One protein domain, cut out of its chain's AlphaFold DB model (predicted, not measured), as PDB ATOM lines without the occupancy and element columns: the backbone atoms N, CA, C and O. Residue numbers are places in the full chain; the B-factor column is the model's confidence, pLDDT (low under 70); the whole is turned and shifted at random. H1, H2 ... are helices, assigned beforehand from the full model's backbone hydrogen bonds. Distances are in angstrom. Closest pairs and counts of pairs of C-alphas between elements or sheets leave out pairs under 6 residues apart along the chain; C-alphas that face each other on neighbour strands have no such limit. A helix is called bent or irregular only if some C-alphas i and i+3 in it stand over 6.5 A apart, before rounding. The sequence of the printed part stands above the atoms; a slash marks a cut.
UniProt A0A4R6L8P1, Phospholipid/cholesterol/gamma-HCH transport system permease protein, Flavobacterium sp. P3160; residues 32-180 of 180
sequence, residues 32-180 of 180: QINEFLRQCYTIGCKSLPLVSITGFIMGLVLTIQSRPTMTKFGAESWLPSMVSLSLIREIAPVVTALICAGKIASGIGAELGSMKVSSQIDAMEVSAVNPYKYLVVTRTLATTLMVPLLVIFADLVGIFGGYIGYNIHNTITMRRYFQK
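This is residues 32 to 180 of the 180 residues of the protein "Phospholipid/cholesterol/gamma-HCH transport system permease protein" of Flavobacterium sp. P3160 (UniProt A0A4R6L8P1). This is a long, thin rod of helices laid lengthwise: H5 runs through most of its length, H1 and then H2 follow each other along it, and the long, bent H3 runs back the other way. The short H4 lies at one end, where the chain turns from H3 to H5, and the short H6 lies crosswise near the other end. H2, the arms H3a and H3b, and H5 form a bundle, a group of helices gathered lengthwise. The printed part has 149 residues with six named helices, H1 to H6 in chain order, and no named strand; its class is all helix. It is loose, with a radius of gyration of the C-alphas of 20.6 A, and spans 70 by 24 by 20 A.

Start with H3, residues 76 to 117, assigned as one helix by its hydrogen bonds but bent: C-alphas 89 and 92 are 7.4 A apart. Find C-alpha 76 at (41.528, -25.197, 32.404); arm H3a runs from there to residue 89, and arm H3b, residues 92 to 117, covers 36.5 A. H5, residues 131 to 167, covers 52.6 A from (-12.765, -22.868, 47.577) to (33.590, -24.479, 22.778), with a kink of 27 degrees near residue 148. H2, residues 45 to 72, covers 41.8 A, with a kink of 28 degrees near residue 66. H2 and H3a are irregular: C-alphas 46 and 49 are 7.0 A apart, and C-alphas 77 and 80 are 7.2 A apart. The shorter helices are H1, residues 33 to 43, H4, residues 120 to 126, and H6, residues 174 to 179.

Look first at H5, the hub, which touches four other helices. It touches H3b at Val 151 and Pro 93, C-alphas 5.4 A apart, at a shallow tilt of 31 degrees, opposite ways. With residues 155 to 166 alone it touches H3a, closest at the C-alphas of Asp 155 and Ile 88, 5.8 A. With residues 150 to 166 alone it touches H2, closest at the C-alphas of Gly 162 and Gly 59, 4.3 A. With residues 134 to 146 alone it touches H1, closest at the C-alphas of Thr 138 and Phe 36, 4.8 A. H4 and H5 only just touch, only at the corner, with the C-alphas of Met 124 and Pro 131 6.1 A apart. H2 and H3a form a hairpin, closest at the C-alphas of Met 70 and Glu 76, 4.9 A. H6 only just touches H3a, with 3 pairs of C-alphas within 8 A, the closest being Tyr 177 and Pro 80 at 6.0 A. Every O i to N i+4 pair is within hydrogen-bond range in H1, H4 and H6; the counts are 20 of 24 in H2, 8 of 10 in H3a, 21 of 22 in H3b and 28 of 33 in H5.

The C-alphas farthest apart, those of Gly 74 and Val 126, are 70.8 A apart. The printed part has no cut, and no link is long. Mean pLDDT of the printed part is 93.2; residue 180, the chain's last, is under 70.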
ATOM      1  N   GLN A  32      -9.088 -32.589  43.539       90.56
ATOM      2  CA  GLN A  32      -9.414 -31.882  42.303       90.56
ATOM      3  C   GLN A  32      -8.270 -31.983  41.295       90.56
ATOM      4  O   GLN A  32      -7.554 -31.024  41.010       90.56
ATOM      5  N   ILE A  33      -8.094 -33.193  40.767       91.88
ATOM      6  CA  ILE A  33      -6.956 -33.563  39.915       91.88
ATOM      7  C   ILE A  33      -6.916 -32.722  38.630       91.88
ATOM      8  O   ILE A  33      -5.847 -32.287  38.213       91.88
ATOM      9  N   ASN A  34      -8.076 -32.433  38.033       94.25
ATOM     10  CA  ASN A  34      -8.159 -31.647  36.798       94.25
ATOM     11  C   ASN A  34      -7.605 -30.227  36.976       94.25
ATOM     12  O   ASN A  34      -6.819 -29.755  36.155       94.25
ATOM     13  N   GLU A  35      -7.969 -29.560  38.075       94.12
ATOM     14  CA  GLU A  35      -7.442 -28.229  38.381       94.12
ATOM     15  C   GLU A  35      -5.957 -28.308  38.753       94.12
ATOM     16  O   GLU A  35      -5.166 -27.502  38.275       94.12
ATOM     17  N   PHE A  36      -5.536 -29.322  39.514       95.50
ATOM     18  CA  PHE A  36      -4.119 -29.547  39.807       95.50
ATOM     19  C   PHE A  36      -3.266 -29.690  38.532       95.50
ATOM     20  O   PHE A  36      -2.231 -29.033  38.413       95.50
ATOM     21  N   LEU A  37      -3.708 -30.476  37.545       96.31
ATOM     22  CA  LEU A  37      -3.008 -30.632  36.263       96.31
ATOM     23  C   LEU A  37      -2.965 -29.322  35.466       96.31
ATOM     24  O   LEU A  37      -1.929 -28.970  34.898       96.31
ATOM     25  N   ARG A  38      -4.061 -28.556  35.466       96.12
ATOM     26  CA  ARG A  38      -4.112 -27.224  34.848       96.12
ATOM     27  C   ARG A  38      -3.121 -26.256  35.500       96.12
ATOM     28  O   ARG A  38      -2.450 -25.493  34.793       96.12
ATOM     29  N   GLN A  39      -3.002 -26.295  36.825       96.38
ATOM     30  CA  GLN A  39      -2.029 -25.496  37.566       96.38
ATOM     31  C   GLN A  39      -0.599 -25.959  37.270       96.38
ATOM     32  O   GLN A  39       0.257 -25.120  36.997       96.38
ATOM     33  N   CYS A  40      -0.344 -27.268  37.181       96.75
ATOM     34  CA  CYS A  40       0.957 -27.800  36.764       96.75
ATOM     35  C   CYS A  40       1.360 -27.299  35.370       96.75
ATOM     36  O   CYS A  40       2.477 -26.817  35.188       96.75
ATOM     37  N   TYR A  41       0.447 -27.325  34.397       96.12
ATOM     38  CA  TYR A  41       0.702 -26.780  33.061       96.12
ATOM     39  C   TYR A  41       1.007 -25.274  33.092       96.12
ATOM     40  O   TYR A  41       1.938 -24.793  32.441       96.12
ATOM     41  N   THR A  42       0.239 -24.513  33.872       94.00
ATOM     42  CA  THR A  42       0.397 -23.056  33.970       94.00
ATOM     43  C   THR A  42       1.701 -22.666  34.661       94.00
ATOM     44  O   THR A  42       2.378 -21.748  34.207       94.00
ATOM     45  N   ILE A  43       2.073 -23.367  35.727       94.44
ATOM     46  CA  ILE A  43       3.268 -23.083  36.522       94.44
ATOM     47  C   ILE A  43       4.521 -23.606  35.818       94.44
ATOM     48  O   ILE A  43       5.497 -22.872  35.682       94.44
ATOM     49  N   GLY A  44       4.489 -24.851  35.349       93.62
ATOM     50  CA  GLY A  44       5.617 -25.517  34.711       93.62
ATOM     51  C   GLY A  44       5.769 -25.157  33.244       93.62
ATOM     52  O   GLY A  44       6.693 -24.435  32.878       93.62
ATOM     53  N   CYS A  45       4.855 -25.632  32.392       94.06
ATOM     54  CA  CYS A  45       5.014 -25.531  30.939       94.06
ATOM     55  C   CYS A  45       5.125 -24.080  30.456       94.06
ATOM     56  O   CYS A  45       6.000 -23.772  29.649       94.06
ATOM     57  N   LYS A  46       4.322 -23.151  30.998       94.31
ATOM     58  CA  LYS A  46       4.441 -21.719  30.641       94.31
ATOM     59  C   LYS A  46       5.687 -21.033  31.216       94.31
ATOM     60  O   LYS A  46       5.954 -19.875  30.885       94.31
ATOM     61  N   SER A  47       6.433 -21.686  32.104       94.50
ATOM     62  CA  SER A  47       7.700 -21.175  32.642       94.50
ATOM     63  C   SER A  47       8.924 -21.768  31.956       94.50
ATOM     64  O   SER A  47       9.982 -21.151  32.037       94.50
ATOM     65  N   LEU A  48       8.777 -22.866  31.204       95.25
ATOM     66  CA  LEU A  48       9.878 -23.501  30.470       95.25
ATOM     67  C   LEU A  48      10.681 -22.529  29.589       95.25
ATOM     68  O   LEU A  48      11.903 -22.562  29.701       95.25
ATOM     69  N   PRO A  49      10.078 -21.633  28.777       95.69
ATOM     70  CA  PRO A  49      10.861 -20.730  27.926       95.69
ATOM     71  C   PRO A  49      11.704 -19.729  28.722       95.69
ATOM     72  O   PRO A  49      12.818 -19.387  28.341       95.69
ATOM     73  N   LEU A  50      11.172 -19.250  29.849       95.50
ATOM     74  CA  LEU A  50      11.882 -18.305  30.707       95.50
ATOM     75  C   LEU A  50      13.054 -18.991  31.417       95.50
ATOM     76  O   LEU A  50      14.155 -18.447  31.471       95.50
ATOM     77  N   VAL A  51      12.818 -20.197  31.937       95.75
ATOM     78  CA  VAL A  51      13.831 -20.999  32.633       95.75
ATOM     79  C   VAL A  51      14.912 -21.492  31.665       95.75
ATOM     80  O   VAL A  51      16.086 -21.474  32.017       95.75
ATOM     81  N   SER A  52      14.561 -21.857  30.427       96.00
ATOM     82  CA  SER A  52      15.547 -22.288  29.430       96.00
ATOM     83  C   SER A  52      16.493 -21.158  29.037       96.00
ATOM     84  O   SER A  52      17.705 -21.346  29.066       96.00
ATOM     85  N   ILE A  53      15.965 -19.972  28.721       97.12
ATOM     86  CA  ILE A  53      16.786 -18.818  28.332       97.12
ATOM     87  C   ILE A  53      17.717 -18.420  29.481       97.12
ATOM     88  O   ILE A  53      18.916 -18.237  29.276       97.12
ATOM     89  N   THR A  54      17.182 -18.312  30.696       95.81
ATOM     90  CA  THR A  54      17.973 -17.899  31.863       95.81
ATOM     91  C   THR A  54      19.016 -18.945  32.254       95.81
ATOM     92  O   THR A  54      20.179 -18.587  32.428       95.81
ATOM     93  N   GLY A  55      18.650 -20.230  32.309       96.12
ATOM     94  CA  GLY A  55      19.583 -21.325  32.586       96.12
ATOM     95  C   GLY A  55      20.706 -21.408  31.552       96.12
ATOM     96  O   GLY A  55      21.879 -21.468  31.919       96.12
ATOM     97  N   PHE A  56      20.365 -21.312  30.262       97.00
ATOM     98  CA  PHE A  56      21.336 -21.314  29.166       97.00
ATOM     99  C   PHE A  56      22.370 -20.192  29.307       97.00
ATOM    100  O   PHE A  56      23.576 -20.440  29.259       97.00
ATOM    101  N   ILE A  57      21.894 -18.958  29.508       96.50
ATOM    102  CA  ILE A  57      22.757 -17.783  29.649       96.50
ATOM    103  C   ILE A  57      23.655 -17.928  30.881       96.50
ATOM    104  O   ILE A  57      24.849 -17.653  30.784       96.50
ATOM    105  N   MET A  58      23.122 -18.402  32.012       95.75
ATOM    106  CA  MET A  58      23.913 -18.594  33.231       95.75
ATOM    107  C   MET A  58      25.061 -19.584  33.022       95.75
ATOM    108  O   MET A  58      26.198 -19.281  33.376       95.75
ATOM    109  N   GLY A  59      24.803 -20.734  32.394       95.31
ATOM    110  CA  GLY A  59      25.856 -21.712  32.111       95.31
ATOM    111  C   GLY A  59      26.942 -21.180  31.174       95.31
ATOM    112  O   GLY A  59      28.136 -21.379  31.418       95.31
ATOM    113  N   LEU A  60      26.541 -20.439  30.138       95.62
ATOM    114  CA  LEU A  60      27.467 -19.789  29.211       95.62
ATOM    115  C   LEU A  60      28.338 -18.751  29.936       95.62
ATOM    116  O   LEU A  60      29.566 -18.796  29.839       95.62
ATOM    117  N   VAL A  61      27.720 -17.840  30.693       95.62
ATOM    118  CA  VAL A  61      28.414 -16.749  31.396       95.62
ATOM    119  C   VAL A  61      29.385 -17.291  32.439       95.62
ATOM    120  O   VAL A  61      30.540 -16.867  32.456       95.62
ATOM    121  N   LEU A  62      28.968 -18.267  33.254       95.31
ATOM    122  CA  LEU A  62      29.838 -18.891  34.257       95.31
ATOM    123  C   LEU A  62      31.090 -19.495  33.626       95.31
ATOM    124  O   LEU A  62      32.189 -19.354  34.161       95.31
ATOM    125  N   THR A  63      30.936 -20.131  32.468       94.44
ATOM    126  CA  THR A  63      32.046 -20.756  31.749       94.44
ATOM    127  C   THR A  63      33.046 -19.718  31.251       94.44
ATOM    128  O   THR A  63      34.248 -19.846  31.492       94.44
ATOM    129  N   ILE A  64      32.557 -18.659  30.599       93.44
ATOM    130  CA  ILE A  64      33.406 -17.589  30.063       93.44
ATOM    131  C   ILE A  64      34.101 -16.826  31.196       93.44
ATOM    132  O   ILE A  64      35.295 -16.547  31.107       93.44
ATOM    133  N   GLN A  65      33.386 -16.531  32.282       95.00
ATOM    134  CA  GLN A  65      33.920 -15.766  33.407       95.00
ATOM    135  C   GLN A  65      34.938 -16.558  34.237       95.00
ATOM    136  O   GLN A  65      35.906 -15.983  34.731       95.00
ATOM    137  N   SER A  66      34.749 -17.870  34.385       93.50
ATOM    138  CA  SER A  66      35.629 -18.713  35.210       93.50
ATOM    139  C   SER A  66      36.903 -19.139  34.480       93.50
ATOM    140  O   SER A  66      37.902 -19.490  35.116       93.50
ATOM    141  N   ARG A  67      36.905 -19.073  33.141       91.88
ATOM    142  CA  ARG A  67      38.041 -19.462  32.298       91.88
ATOM    143  C   ARG A  67      39.346 -18.741  32.652       91.88
ATOM    144  O   ARG A  67      40.315 -19.451  32.909       91.88
ATOM    145  N   PRO A  68      39.422 -17.395  32.723       92.62
ATOM    146  CA  PRO A  68      40.673 -16.696  33.022       92.62
ATOM    147  C   PRO A  68      41.279 -17.078  34.375       92.62
ATOM    148  O   PRO A  68      42.494 -17.044  34.545       92.62
ATOM    149  N   THR A  69      40.443 -17.431  35.352       92.81
ATOM    150  CA  THR A  69      40.907 -17.907  36.657       92.81
ATOM    151  C   THR A  69      41.518 -19.298  36.523       92.81
ATOM    152  O   THR A  69      42.641 -19.517  36.963       92.81
ATOM    153  N   MET A  70      40.833 -20.223  35.846       91.31
ATOM    154  CA  MET A  70      41.321 -21.594  35.657       91.31
ATOM    155  C   MET A  70      42.593 -21.665  34.808       91.31
ATOM    156  O   MET A  70      43.480 -22.461  35.109       91.31
ATOM    157  N   THR A  71      42.727 -20.818  33.784       91.81
ATOM    158  CA  THR A  71      43.944 -20.766  32.961       91.81
ATOM    159  C   THR A  71      45.149 -20.262  33.749       91.81
ATOM    160  O   THR A  71      46.231 -20.824  33.607       91.81
ATOM    161  N   LYS A  72      44.975 -19.275  34.642       92.81
ATOM    162  CA  LYS A  72      46.049 -18.793  35.533       92.81
ATOM    163  C   LYS A  72      46.605 -19.889  36.445       92.81
ATOM    164  O   LYS A  72      47.799 -19.896  36.716       92.81
ATOM    165  N   PHE A  73      45.757 -20.816  36.887       92.38
ATOM    166  CA  PHE A  73      46.166 -21.968  37.697       92.38
ATOM    167  C   PHE A  73      46.607 -23.184  36.865       92.38
ATOM    168  O   PHE A  73      46.915 -24.227  37.433       92.38
ATOM    169  N   GLY A  74      46.608 -23.097  35.528       90.38
ATOM    170  CA  GLY A  74      46.884 -24.240  34.648       90.38
ATOM    171  C   GLY A  74      45.816 -25.346  34.697       90.38
ATOM    172  O   GLY A  74      46.029 -26.438  34.177       90.38
ATOM    173  N   ALA A  75      44.654 -25.072  35.298       90.62
ATOM    174  CA  ALA A  75      43.584 -26.028  35.585       90.62
ATOM    175  C   ALA A  75      42.381 -25.892  34.629       90.62
ATOM    176  O   ALA A  75      41.257 -26.253  34.963       90.62
ATOM    177  N   GLU A  76      42.593 -25.402  33.404       87.00
ATOM    178  CA  GLU A  76      41.528 -25.197  32.404       87.00
ATOM    179  C   GLU A  76      40.724 -26.473  32.093       87.00
ATOM    180  O   GLU A  76      39.549 -26.419  31.729       87.00
ATOM    181  N   SER A  77      41.343 -27.640  32.272       87.50
ATOM    182  CA  SER A  77      40.684 -28.931  32.074       87.50
ATOM    183  C   SER A  77      39.589 -29.255  33.099       87.50
ATOM    184  O   SER A  77      38.746 -30.088  32.786       87.50
ATOM    185  N   TRP A  78      39.577 -28.598  34.265       90.12
ATOM    186  CA  TRP A  78      38.588 -28.790  35.343       90.12
ATOM    187  C   TRP A  78      37.397 -27.834  35.239       90.12
ATOM    188  O   TRP A  78      36.459 -27.885  36.033       90.12
ATOM    189  N   LEU A  79      37.436 -26.932  34.262       91.56
ATOM    190  CA  LEU A  79      36.409 -25.924  34.064       91.56
ATOM    191  C   LEU A  79      35.014 -26.548  33.822       91.56
ATOM    192  O   LEU A  79      34.075 -26.114  34.492       91.56
ATOM    193  N   PRO A  80      34.844 -27.584  32.967       91.94
ATOM    194  CA  PRO A  80      33.548 -28.247  32.774       91.94
ATOM    195  C   PRO A  80      32.944 -28.821  34.061       91.94
ATOM    196  O   PRO A  80      31.764 -28.591  34.347       91.94
ATOM    197  N   SER A  81      33.746 -29.530  34.858       92.19
ATOM    198  CA  SER A  81      33.312 -30.139  36.116       92.19
ATOM    199  C   SER A  81      32.988 -29.074  37.164       92.19
ATOM    200  O   SER A  81      31.974 -29.193  37.852       92.19
ATOM    201  N   MET A  82      33.771 -27.992  37.231       92.56
ATOM    202  CA  MET A  82      33.479 -26.854  38.106       92.56
ATOM    203  C   MET A  82      32.132 -26.206  37.757       92.56
ATOM    204  O   MET A  82      31.272 -26.077  38.624       92.56
ATOM    205  N   VAL A  83      31.919 -25.842  36.487       93.81
ATOM    206  CA  VAL A  83      30.680 -25.184  36.036       93.81
ATOM    207  C   VAL A  83      29.469 -26.079  36.269       93.81
ATOM    208  O   VAL A  83      28.456 -25.615  36.789       93.81
ATOM    209  N   SER A  84      29.574 -27.363  35.926       93.81
ATOM    210  CA  SER A  84      28.470 -28.311  36.095       93.81
ATOM    211  C   SER A  84      28.101 -28.484  37.570       93.81
ATOM    212  O   SER A  84      26.921 -28.477  37.916       93.81
ATOM    213  N   LEU A  85      29.095 -28.574  38.460       94.31
ATOM    214  CA  LEU A  85      28.857 -28.711  39.895       94.31
ATOM    215  C   LEU A  85      28.237 -27.446  40.505       94.31
ATOM    216  O   LEU A  85      27.304 -27.551  41.301       94.31
ATOM    217  N   SER A  86      28.731 -26.264  40.124       94.88
ATOM    218  CA  SER A  86      28.200 -24.976  40.586       94.88
ATOM    219  C   SER A  86      26.770 -24.720  40.099       94.88
ATOM    220  O   SER A  86      25.957 -24.185  40.854       94.88
ATOM    221  N   LEU A  87      26.438 -25.123  38.868       95.50
ATOM    222  CA  LEU A  87      25.075 -25.020  38.336       95.50
ATOM    223  C   LEU A  87      24.090 -25.857  39.155       95.50
ATOM    224  O   LEU A  87      23.153 -25.290  39.714       95.50
ATOM    225  N   ILE A  88      24.378 -27.155  39.302       96.00
ATOM    226  CA  ILE A  88      23.487 -28.122  39.960       96.00
ATOM    227  C   ILE A  88      23.287 -27.798  41.443       96.00
ATOM    228  O   ILE A  88      22.192 -27.956  41.980       96.00
ATOM    229  N   ARG A  89      24.346 -27.374  42.142       95.50
ATOM    230  CA  ARG A  89      24.278 -27.169  43.597       95.50
ATOM    231  C   ARG A  89      23.714 -25.820  44.006       95.50
ATOM    232  O   ARG A  89      23.107 -25.733  45.069       95.50
ATOM    233  N   GLU A  90      23.946 -24.782  43.213       95.25
ATOM    234  CA  GLU A  90      23.708 -23.410  43.661       95.25
ATOM    235  C   GLU A  90      22.911 -22.618  42.634       95.25
ATOM    236  O   GLU A  90      21.785 -22.199  42.904       95.25
ATOM    237  N   ILE A  91      23.473 -22.420  41.442       94.88
ATOM    238  CA  ILE A  91      22.983 -21.386  40.530       94.88
ATOM    239  C   ILE A  91      21.608 -21.734  39.958       94.88
ATOM    240  O   ILE A  91      20.706 -20.897  40.014       94.88
ATOM    241  N   ALA A  92      21.403 -22.946  39.437       94.88
ATOM    242  CA  ALA A  92      20.113 -23.302  38.855       94.88
ATOM    243  C   ALA A  92      18.988 -23.383  39.906       94.88
ATOM    244  O   ALA A  92      17.927 -22.799  39.645       94.88
ATOM    245  N   PRO A  93      19.185 -23.985  41.103       96.38
ATOM    246  CA  PRO A  93      18.196 -23.927  42.178       96.38
ATOM    247  C   PRO A  93      17.836 -22.496  42.592       96.38
ATOM    248  O   PRO A  93      16.653 -22.151  42.644       96.38
ATOM    249  N   VAL A  94      18.836 -21.644  42.846       96.88
ATOM    250  CA  VAL A  94      18.624 -20.282  43.361       96.88
ATOM    251  C   VAL A  94      17.941 -19.393  42.326       96.88
ATOM    252  O   VAL A  94      16.949 -18.731  42.638       96.88
ATOM    253  N   VAL A  95      18.428 -19.389  41.082       94.94
ATOM    254  CA  VAL A  95      17.876 -18.538  40.017       94.94
ATOM    255  C   VAL A  95      16.450 -18.963  39.675       94.94
ATOM    256  O   VAL A  95      15.559 -18.116  39.589       94.94
ATOM    257  N   THR A  96      16.197 -20.269  39.548       95.50
ATOM    258  CA  THR A  96      14.850 -20.780  39.263       95.50
ATOM    259  C   THR A  96      13.891 -20.452  40.405       95.50
ATOM    260  O   THR A  96      12.782 -19.986  40.142       95.50
ATOM    261  N   ALA A  97      14.306 -20.616  41.668       95.25
ATOM    262  CA  ALA A  97      13.485 -20.269  42.827       95.25
ATOM    263  C   ALA A  97      13.138 -18.772  42.865       95.25
ATOM    264  O   ALA A  97      11.974 -18.428  43.072       95.25
ATOM    265  N   LEU A  98      14.104 -17.887  42.596       95.69
ATOM    266  CA  LEU A  98      13.885 -16.438  42.552       95.69
ATOM    267  C   LEU A  98      12.889 -16.047  41.447       95.69
ATOM    268  O   LEU A  98      11.941 -15.299  41.691       95.69
ATOM    269  N   ILE A  99      13.067 -16.592  40.239       93.50
ATOM    270  CA  ILE A  99      12.165 -16.353  39.103       93.50
ATOM    271  C   ILE A  99      10.754 -16.845  39.428       93.50
ATOM    272  O   ILE A  99       9.773 -16.141  39.167       93.50
ATOM    273  N   CYS A 100      10.642 -18.043  40.005       93.50
ATOM    274  CA  CYS A 100       9.361 -18.625  40.379       93.50
ATOM    275  C   CYS A 100       8.673 -17.803  41.475       93.50
ATOM    276  O   CYS A 100       7.487 -17.500  41.349       93.50
ATOM    277  N   ALA A 101       9.411 -17.370  42.498       94.19
ATOM    278  CA  ALA A 101       8.892 -16.498  43.545       94.19
ATOM    279  C   ALA A 101       8.355 -15.177  42.969       94.19
ATOM    280  O   ALA A 101       7.275 -14.744  43.349       94.19
ATOM    281  N   GLY A 102       9.042 -14.570  41.998       93.31
ATOM    282  CA  GLY A 102       8.562 -13.359  41.331       93.31
ATOM    283  C   GLY A 102       7.336 -13.605  40.446       93.31
ATOM    284  O   GLY A 102       6.242 -13.108  40.718       93.31
ATOM    285  N   LYS A 103       7.506 -14.381  39.369       93.81
ATOM    286  CA  LYS A 103       6.492 -14.574  38.319       93.81
ATOM    287  C   LYS A 103       5.278 -15.361  38.811       93.81
ATOM    288  O   LYS A 103       4.145 -14.952  38.563       93.81
ATOM    289  N   ILE A 104       5.503 -16.511  39.447       94.50
ATOM    290  CA  ILE A 104       4.415 -17.431  39.797       94.50
ATOM    291  C   ILE A 104       3.657 -16.904  41.014       94.50
ATOM    292  O   ILE A 104       2.430 -16.873  40.970       94.50
ATOM    293  N   ALA A 105       4.340 -16.419  42.059       93.12
ATOM    294  CA  ALA A 105       3.635 -15.892  43.230       93.12
ATOM    295  C   ALA A 105       2.826 -14.629  42.896       93.12
ATOM    296  O   ALA A 105       1.671 -14.529  43.307       93.12
ATOM    297  N   SER A 106       3.376 -13.712  42.087       94.44
ATOM    298  CA  SER A 106       2.624 -12.530  41.633       94.44
ATOM    299  C   SER A 106       1.431 -12.919  40.760       94.44
ATOM    300  O   SER A 106       0.352 -12.354  40.916       94.44
ATOM    301  N   GLY A 107       1.595 -13.915  39.880       94.81
ATOM    302  CA  GLY A 107       0.505 -14.438  39.053       94.81
ATOM    303  C   GLY A 107      -0.628 -15.043  39.885       94.81
ATOM    304  O   GLY A 107      -1.786 -14.701  39.671       94.81
ATOM    305  N   ILE A 108      -0.296 -15.877  40.876       95.81
ATOM    306  CA  ILE A 108      -1.279 -16.468  41.797       95.81
ATOM    307  C   ILE A 108      -1.968 -15.377  42.625       95.81
ATOM    308  O   ILE A 108      -3.188 -15.397  42.771       95.81
ATOM    309  N   GLY A 109      -1.211 -14.404  43.143       95.81
ATOM    310  CA  GLY A 109      -1.762 -13.284  43.907       95.81
ATOM    311  C   GLY A 109      -2.732 -12.431  43.086       95.81
ATOM    312  O   GLY A 109      -3.820 -12.111  43.563       95.81
ATOM    313  N   ALA A 110      -2.378 -12.117  41.838       96.06
ATOM    314  CA  ALA A 110      -3.239 -11.374  40.920       96.06
ATOM    315  C   ALA A 110      -4.506 -12.162  40.547       96.06
ATOM    316  O   ALA A 110      -5.597 -11.594  40.523       96.06
ATOM    317  N   GLU A 111      -4.380 -13.468  40.302       94.94
ATOM    318  CA  GLU A 111      -5.511 -14.343  39.983       94.94
ATOM    319  C   GLU A 111      -6.490 -14.436  41.165       94.94
ATOM    320  O   GLU A 111      -7.677 -14.160  41.004       94.94
ATOM    321  N   LEU A 112      -5.995 -14.730  42.373       95.56
ATOM    322  CA  LEU A 112      -6.824 -14.793  43.581       95.56
ATOM    323  C   LEU A 112      -7.438 -13.432  43.932       95.56
ATOM    324  O   LEU A 112      -8.597 -13.365  44.339       95.56
ATOM    325  N   GLY A 113      -6.689 -12.341  43.751       96.50
ATOM    326  CA  GLY A 113      -7.189 -10.981  43.945       96.50
ATOM    327  C   GLY A 113      -8.334 -10.650  42.988       96.50
ATOM    328  O   GLY A 113      -9.376 -10.163  43.421       96.50
ATOM    329  N   SER A 114      -8.182 -10.986  41.705       97.12
ATOM    330  CA  SER A 114      -9.230 -10.809  40.698       97.12
ATOM    331  C   SER A 114     -10.468 -11.656  41.008       97.12
ATOM    332  O   SER A 114     -11.588 -11.143  40.972       97.12
ATOM    333  N   MET A 115     -10.281 -12.921  41.398       96.94
ATOM    334  CA  MET A 115     -11.372 -13.819  41.803       96.94
ATOM    335  C   MET A 115     -12.121 -13.307  43.041       96.94
ATOM    336  O   MET A 115     -13.335 -13.465  43.132       96.94
ATOM    337  N   LYS A 116     -11.416 -12.664  43.980       95.50
ATOM    338  CA  LYS A 116     -12.029 -12.051  45.164       95.50
ATOM    339  C   LYS A 116     -12.847 -10.808  44.811       95.50
ATOM    340  O   LYS A 116     -13.969 -10.675  45.278       95.50
ATOM    341  N   VAL A 117     -12.308  -9.909  43.983       97.31
ATOM    342  CA  VAL A 117     -13.005  -8.668  43.583       97.31
ATOM    343  C   VAL A 117     -14.229  -8.962  42.711       97.31
ATOM    344  O   VAL A 117     -15.214  -8.237  42.775       97.31
ATOM    345  N   SER A 118     -14.192 -10.040  41.927       96.75
ATOM    346  CA  SER A 118     -15.320 -10.497  41.104       96.75
ATOM    347  C   SER A 118     -16.299 -11.428  41.836       96.75
ATOM    348  O   SER A 118     -17.163 -12.017  41.190       96.75
ATOM    349  N   SER A 119     -16.161 -11.596  43.159       95.56
ATOM    350  CA  SER A 119     -16.986 -12.489  43.996       95.56
ATOM    351  C   SER A 119     -17.050 -13.948  43.515       95.56
ATOM    352  O   SER A 119     -17.954 -14.695  43.887       95.56
ATOM    353  N   GLN A 120     -16.081 -14.399  42.711       95.94
ATOM    354  CA  GLN A 120     -16.037 -15.782  42.223       95.94
ATOM    355  C   GLN A 120     -15.789 -16.770  43.366       95.94
ATOM    356  O   GLN A 120     -16.334 -17.870  43.356       95.94
ATOM    357  N   ILE A 121     -14.997 -16.373  44.367       94.38
ATOM    358  CA  ILE A 121     -14.716 -17.204  45.547       94.38
ATOM    359  C   ILE A 121     -16.000 -17.438  46.354       94.38
ATOM    360  O   ILE A 121     -16.296 -18.578  46.708       94.38
ATOM    361  N   ASP A 122     -16.788 -16.385  46.569       94.06
ATOM    362  CA  ASP A 122     -18.056 -16.461  47.302       94.06
ATOM    363  C   ASP A 122     -19.079 -17.306  46.524       94.06
ATOM    364  O   ASP A 122     -19.774 -18.149  47.092       94.06
ATOM    365  N   ALA A 123     -19.120 -17.159  45.195       94.81
ATOM    366  CA  ALA A 123     -19.981 -17.965  44.333       94.81
ATOM    367  C   ALA A 123     -19.657 -19.470  44.405       94.81
ATOM    368  O   ALA A 123     -20.567 -20.303  44.362       94.81
ATOM    369  N   MET A 124     -18.376 -19.837  44.543       93.25
ATOM    370  CA  MET A 124     -17.972 -21.233  44.745       93.25
ATOM    371  C   MET A 124     -18.473 -21.784  46.082       93.25
ATOM    372  O   MET A 124     -18.966 -22.912  46.122       93.25
ATOM    373  N   GLU A 125     -18.393 -20.985  47.149       92.75
ATOM    374  CA  GLU A 125     -18.853 -21.376  48.484       92.75
ATOM    375  C   GLU A 125     -20.371 -21.620  48.509       92.75
ATOM    376  O   GLU A 125     -20.822 -22.645  49.020       92.75
ATOM    377  N   VAL A 126     -21.152 -20.753  47.852       94.88
ATOM    378  CA  VAL A 126     -22.611 -20.923  47.697       94.88
ATOM    379  C   VAL A 126     -22.960 -22.142  46.831       94.88
ATOM    380  O   VAL A 126     -23.994 -22.775  47.035       94.88
ATOM    381  N   SER A 127     -22.077 -22.533  45.908       92.75
ATOM    382  CA  SER A 127     -22.251 -23.704  45.033       92.75
ATOM    383  C   SER A 127     -21.817 -25.032  45.677       92.75
ATOM    384  O   SER A 127     -21.625 -26.021  44.972       92.75
ATOM    385  N   ALA A 128     -21.626 -25.068  47.003       89.00
ATOM    386  CA  ALA A 128     -21.147 -26.227  47.764       89.00
ATOM    387  C   ALA A 128     -19.759 -26.757  47.334       89.00
ATOM    388  O   ALA A 128     -19.384 -27.888  47.657       89.00
ATOM    389  N   VAL A 129     -18.958 -25.940  46.640       89.94
ATOM    390  CA  VAL A 129     -17.572 -26.260  46.287       89.94
ATOM    391  C   VAL A 129     -16.651 -25.613  47.308       89.94
ATOM    392  O   VAL A 129     -16.661 -24.402  47.474       89.94
ATOM    393  N   ASN A 130     -15.801 -26.401  47.967       91.50
ATOM    394  CA  ASN A 130     -14.830 -25.866  48.921       91.50
ATOM    395  C   ASN A 130     -13.735 -25.053  48.183       91.50
ATOM    396  O   ASN A 130     -12.870 -25.660  47.530       91.50
ATOM    397  N   PRO A 131     -13.713 -23.708  48.305       92.88
ATOM    398  CA  PRO A 131     -12.765 -22.868  47.577       92.88
ATOM    399  C   PRO A 131     -11.333 -23.044  48.088       92.88
ATOM    400  O   PRO A 131     -10.386 -22.891  47.321       92.88
ATOM    401  N   TYR A 132     -11.144 -23.428  49.354       92.94
ATOM    402  CA  TYR A 132      -9.818 -23.664  49.923       92.94
ATOM    403  C   TYR A 132      -9.118 -24.838  49.228       92.94
ATOM    404  O   TYR A 132      -7.974 -24.715  48.790       92.94
ATOM    405  N   LYS A 133      -9.825 -25.964  49.054       92.19
ATOM    406  CA  LYS A 133      -9.290 -27.114  48.308       92.19
ATOM    407  C   LYS A 133      -9.045 -26.772  46.843       92.19
ATOM    408  O   LYS A 133      -8.001 -27.137  46.311       92.19
ATOM    409  N   TYR A 134      -9.980 -26.058  46.216       93.50
ATOM    410  CA  TYR A 134      -9.879 -25.739  44.793       93.50
ATOM    411  C   TYR A 134      -8.777 -24.756  44.476       93.50
ATOM    412  O   TYR A 134      -8.074 -24.925  43.484       93.50
ATOM    413  N   LEU A 135      -8.613 -23.734  45.311       94.50
ATOM    414  CA  LEU A 135      -7.744 -22.622  44.988       94.50
ATOM    415  C   LEU A 135      -6.378 -22.712  45.662       94.50
ATOM    416  O   LEU A 135      -5.373 -22.457  45.001       94.50
ATOM    417  N   VAL A 136      -6.339 -23.039  46.955       94.88
ATOM    418  CA  VAL A 136      -5.103 -23.028  47.749       94.88
ATOM    419  C   VAL A 136      -4.359 -24.344  47.562       94.88
ATOM    420  O   VAL A 136      -3.205 -24.344  47.143       94.88
ATOM    421  N   VAL A 137      -5.028 -25.474  47.817       95.19
ATOM    422  CA  VAL A 137      -4.355 -26.781  47.858       95.19
ATOM    423  C   VAL A 137      -3.759 -27.154  46.499       95.19
ATOM    424  O   VAL A 137      -2.583 -27.510  46.422       95.19
ATOM    425  N   THR A 138      -4.535 -27.027  45.419       95.31
ATOM    426  CA  THR A 138      -4.083 -27.354  44.053       95.31
ATOM    427  C   THR A 138      -2.883 -26.508  43.624       95.31
ATOM    428  O   THR A 138      -1.903 -27.059  43.126       95.31
ATOM    429  N   ARG A 139      -2.920 -25.186  43.852       95.69
ATOM    430  CA  ARG A 139      -1.843 -24.261  43.473       95.69
ATOM    431  C   ARG A 139      -0.576 -24.515  44.281       95.69
ATOM    432  O   ARG A 139       0.493 -24.593  43.685       95.69
ATOM    433  N   THR A 140      -0.679 -24.700  45.598       95.44
ATOM    434  CA  THR A 140       0.489 -24.970  46.450       95.44
ATOM    435  C   THR A 140       1.125 -26.328  46.144       95.44
ATOM    436  O   THR A 140       2.349 -26.436  46.106       95.44
ATOM    437  N   LEU A 141       0.333 -27.371  45.872       95.69
ATOM    438  CA  LEU A 141       0.876 -28.663  45.439       95.69
ATOM    439  C   LEU A 141       1.549 -28.556  44.066       95.69
ATOM    440  O   LEU A 141       2.642 -29.086  43.874       95.69
ATOM    441  N   ALA A 142       0.922 -27.847  43.123       96.19
ATOM    442  CA  ALA A 142       1.477 -27.661  41.789       96.19
ATOM    443  C   ALA A 142       2.798 -26.877  41.832       96.19
ATOM    444  O   ALA A 142       3.752 -27.269  41.167       96.19
ATOM    445  N   THR A 143       2.916 -25.817  42.639       95.75
ATOM    446  CA  THR A 143       4.195 -25.102  42.799       95.75
ATOM    447  C   THR A 143       5.257 -25.971  43.464       95.75
ATOM    448  O   THR A 143       6.385 -26.021  42.976       95.75
ATOM    449  N   THR A 144       4.898 -26.697  44.525       95.50
ATOM    450  CA  THR A 144       5.824 -27.579  45.254       95.50
ATOM    451  C   THR A 144       6.414 -28.660  44.349       95.50
ATOM    452  O   THR A 144       7.597 -28.966  44.456       95.50
ATOM    453  N   LEU A 145       5.616 -29.214  43.433       96.81
ATOM    454  CA  LEU A 145       6.062 -30.250  42.503       96.81
ATOM    455  C   LEU A 145       6.785 -29.675  41.277       96.81
ATOM    456  O   LEU A 145       7.819 -30.203  40.869       96.81
ATOM    457  N   MET A 146       6.266 -28.601  40.676       97.00
ATOM    458  CA  MET A 146       6.808 -28.093  39.412       97.00
ATOM    459  C   MET A 146       8.112 -27.309  39.586       97.00
ATOM    460  O   MET A 146       8.932 -27.333  38.674       97.00
ATOM    461  N   VAL A 147       8.349 -26.634  40.718       96.19
ATOM    462  CA  VAL A 147       9.589 -25.855  40.912       96.19
ATOM    463  C   VAL A 147      10.842 -26.749  40.893       96.19
ATOM    464  O   VAL A 147      11.738 -26.452  40.105       96.19
ATOM    465  N   PRO A 148      10.925 -27.866  41.640       96.44
ATOM    466  CA  PRO A 148      12.059 -28.789  41.540       96.44
ATOM    467  C   PRO A 148      12.250 -29.372  40.133       96.44
ATOM    468  O   PRO A 148      13.378 -29.495  39.664       96.44
ATOM    469  N   LEU A 149      11.160 -29.686  39.424       97.31
ATOM    470  CA  LEU A 149      11.243 -30.166  38.040       97.31
ATOM    471  C   LEU A 149      11.810 -29.101  37.094       97.31
ATOM    472  O   LEU A 149      12.608 -29.418  36.214       97.31
ATOM    473  N   LEU A 150      11.432 -27.836  37.290       96.81
ATOM    474  CA  LEU A 150      11.995 -26.714  36.543       96.81
ATOM    475  C   LEU A 150      13.482 -26.515  36.849       96.81
ATOM    476  O   LEU A 150      14.220 -26.186  35.928       96.81
ATOM    477  N   VAL A 151      13.932 -26.748  38.087       97.44
ATOM    478  CA  VAL A 151      15.360 -26.692  38.451       97.44
ATOM    479  C   VAL A 151      16.152 -27.751  37.688       97.44
ATOM    480  O   VAL A 151      17.129 -27.413  37.030       97.44
ATOM    481  N   ILE A 152      15.686 -29.003  37.685       97.31
ATOM    482  CA  ILE A 152      16.340 -30.091  36.936       97.31
ATOM    483  C   ILE A 152      16.415 -29.746  35.444       97.31
ATOM    484  O   ILE A 152      17.428 -29.974  34.784       97.31
ATOM    485  N   PHE A 153      15.352 -29.162  34.892       97.25
ATOM    486  CA  PHE A 153      15.352 -28.706  33.506       97.25
ATOM    487  C   PHE A 153      16.334 -27.544  33.265       97.25
ATOM    488  O   PHE A 153      17.050 -27.547  32.262       97.25
ATOM    489  N   ALA A 154      16.404 -26.579  34.185       97.25
ATOM    490  CA  ALA A 154      17.354 -25.471  34.137       97.25
ATOM    491  C   ALA A 154      18.805 -25.968  34.148       97.25
ATOM    492  O   ALA A 154      19.619 -25.450  33.387       97.25
ATOM    493  N   ASP A 155      19.112 -26.994  34.947       96.44
ATOM    494  CA  ASP A 155      20.431 -27.626  34.999       96.44
ATOM    495  C   ASP A 155      20.827 -28.238  33.659       96.44
ATOM    496  O   ASP A 155      21.919 -27.981  33.155       96.44
ATOM    497  N   LEU A 156      19.926 -29.005  33.039       96.06
ATOM    498  CA  LEU A 156      20.187 -29.620  31.735       96.06
ATOM    499  C   LEU A 156      20.506 -28.562  30.672       96.06
ATOM    500  O   LEU A 156      21.478 -28.691  29.923       96.06
ATOM    501  N   VAL A 157      19.708 -27.496  30.626       97.25
ATOM    502  CA  VAL A 157      19.892 -26.403  29.666       97.25
ATOM    503  C   VAL A 157      21.130 -25.560  29.999       97.25
ATOM    504  O   VAL A 157      21.854 -25.142  29.095       97.25
ATOM    505  N   GLY A 158      21.414 -25.339  31.281       96.81
ATOM    506  CA  GLY A 158      22.583 -24.595  31.740       96.81
ATOM    507  C   GLY A 158      23.889 -25.320  31.448       96.81
ATOM    508  O   GLY A 158      24.819 -24.713  30.922       96.81
ATOM    509  N   ILE A 159      23.955 -26.631  31.680       95.38
ATOM    510  CA  ILE A 159      25.121 -27.449  31.320       95.38
ATOM    511  C   ILE A 159      25.358 -27.406  29.807       95.38
ATOM    512  O   ILE A 159      26.500 -27.281  29.364       95.38
ATOM    513  N   PHE A 160      24.290 -27.442  29.006       95.12
ATOM    514  CA  PHE A 160      24.395 -27.264  27.559       95.12
ATOM    515  C   PHE A 160      24.933 -25.872  27.177       95.12
ATOM    516  O   PHE A 160      25.819 -25.766  26.328       95.12
ATOM    517  N   GLY A 161      24.476 -24.810  27.848       95.19
ATOM    518  CA  GLY A 161      25.033 -23.462  27.700       95.19
ATOM    519  C   GLY A 161      26.517 -23.381  28.068       95.19
ATOM    520  O   GLY A 161      27.296 -22.755  27.349       95.19
ATOM    521  N   GLY A 162      26.935 -24.077  29.128       94.38
ATOM    522  CA  GLY A 162      28.338 -24.170  29.531       94.38
ATOM    523  C   GLY A 162      29.208 -24.921  28.521       94.38
ATOM    524  O   GLY A 162      30.299 -24.466  28.179       94.38
ATOM    525  N   TYR A 163      28.695 -26.009  27.940       93.62
ATOM    526  CA  TYR A 163      29.368 -26.716  26.849       93.62
ATOM    527  C   TYR A 163      29.623 -25.810  25.639       93.62
ATOM    528  O   TYR A 163      30.734 -25.806  25.095       93.62
ATOM    529  N   ILE A 164      28.623 -25.021  25.232       93.56
ATOM    530  CA  ILE A 164      28.789 -24.046  24.148       93.56
ATOM    531  C   ILE A 164      29.804 -22.977  24.553       93.56
ATOM    532  O   ILE A 164      30.728 -22.711  23.790       93.56
ATOM    533  N   GLY A 165      29.692 -22.423  25.765       92.44
ATOM    534  CA  GLY A 165      30.625 -21.423  26.291       92.44
ATOM    535  C   GLY A 165      32.081 -21.894  26.287       92.44
ATOM    536  O   GLY A 165      32.986 -21.130  25.957       92.44
ATOM    537  N   TYR A 166      32.321 -23.173  26.582       90.69
ATOM    538  CA  TYR A 166      33.659 -23.757  26.548       90.69
ATOM    539  C   TYR A 166      34.169 -23.880  25.107       90.69
ATOM    540  O   TYR A 166      35.340 -23.591  24.831       90.69
ATOM    541  N   ASN A 167      33.275 -24.263  24.187       90.94
ATOM    542  CA  ASN A 167      33.590 -24.479  22.778       90.94
ATOM    543  C   ASN A 167      33.869 -23.215  21.964       90.94
ATOM    544  O   ASN A 167      34.418 -23.314  20.870       90.94
ATOM    545  N   ILE A 168      33.571 -22.032  22.504       88.81
ATOM    546  CA  ILE A 168      33.930 -20.755  21.872       88.81
ATOM    547  C   ILE A 168      35.453 -20.619  21.707       88.81
ATOM    548  O   ILE A 168      35.915 -20.032  20.733       88.81
ATOM    549  N   HIS A 169      36.235 -21.175  22.636       82.31
ATOM    550  CA  HIS A 169      37.699 -21.065  22.625       82.31
ATOM    551  C   HIS A 169      38.421 -22.396  22.367       82.31
ATOM    552  O   HIS A 169      39.495 -22.383  21.773       82.31
ATOM    553  N   ASN A 170      37.850 -23.533  22.782       77.94
ATOM    554  CA  ASN A 170      38.456 -24.859  22.615       77.94
ATOM    555  C   ASN A 170      37.493 -25.818  21.926       77.94
ATOM    556  O   ASN A 170      36.400 -26.033  22.426       77.94
ATOM    557  N   THR A 171      37.910 -26.522  20.882       79.94
ATOM    558  CA  THR A 171      37.056 -27.532  20.243       79.94
ATOM    559  C   THR A 171      37.099 -28.858  21.011       79.94
ATOM    560  O   THR A 171      38.047 -29.638  20.909       79.94
ATOM    561  N   ILE A 172      36.060 -29.144  21.802       82.44
ATOM    562  CA  ILE A 172      35.900 -30.434  22.488       82.44
ATOM    563  C   ILE A 172      34.535 -31.058  22.219       82.44
ATOM    564  O   ILE A 172      33.501 -30.402  22.203       82.44
ATOM    565  N   THR A 173      34.522 -32.378  22.065       85.06
ATOM    566  CA  THR A 173      33.284 -33.151  21.931       85.06
ATOM    567  C   THR A 173      32.531 -33.219  23.263       85.06
ATOM    568  O   THR A 173      33.160 -33.381  24.310       85.06
ATOM    569  N   MET A 174      31.192 -33.228  23.227       76.69
ATOM    570  CA  MET A 174      30.324 -33.368  24.415       76.69
ATOM    571  C   MET A 174      30.732 -34.528  25.336       76.69
ATOM    572  O   MET A 174      30.740 -34.401  26.556       76.69
ATOM    573  N   ARG A 175      31.156 -35.661  24.763       80.56
ATOM    574  CA  ARG A 175      31.612 -36.822  25.543       80.56
ATOM    575  C   ARG A 175      32.837 -36.511  26.411       80.56
ATOM    576  O   ARG A 175      32.915 -36.993  27.532       80.56
ATOM    577  N   ARG A 176      33.768 -35.691  25.916       77.75
ATOM    578  CA  ARG A 176      34.949 -35.257  26.682       77.75
ATOM    579  C   ARG A 176      34.610 -34.187  27.715       77.75
ATOM    580  O   ARG A 176      35.306 -34.115  28.718       77.75
ATOM    581  N   TYR A 177      33.562 -33.398  27.480       81.81
ATOM    582  CA  TYR A 177      33.071 -32.404  28.435       81.81
ATOM    583  C   TYR A 177      32.538 -33.056  29.719       81.81
ATOM    584  O   TYR A 177      32.800 -32.551  30.796       81.81
ATOM    585  N   PHE A 178      31.847 -34.197  29.614       79.06
ATOM    586  CA  PHE A 178      31.330 -34.926  30.783       79.06
ATOM    587  C   PHE A 178      32.326 -35.892  31.438       79.06
ATOM    588  O   PHE A 178      32.082 -36.361  32.545       79.06
ATOM    589  N   GLN A 179      33.407 -36.256  30.746       75.69
ATOM    590  CA  GLN A 179      34.415 -37.195  31.259       75.69
ATOM    591  C   GLN A 179      35.542 -36.517  32.054       75.69
ATOM    592  O   GLN A 179      36.367 -37.223  32.629       75.69
ATOM    593  N   LYS A 180      35.604 -35.182  32.052       63.44
ATOM    594  CA  LYS A 180      36.541 -34.373  32.837       63.44
ATOM    595  C   LYS A 180      35.772 -33.614  33.902       63.44
ATOM    596  O   LYS A 180      36.283 -33.526  35.036       63.44
TER     597      LYS A 180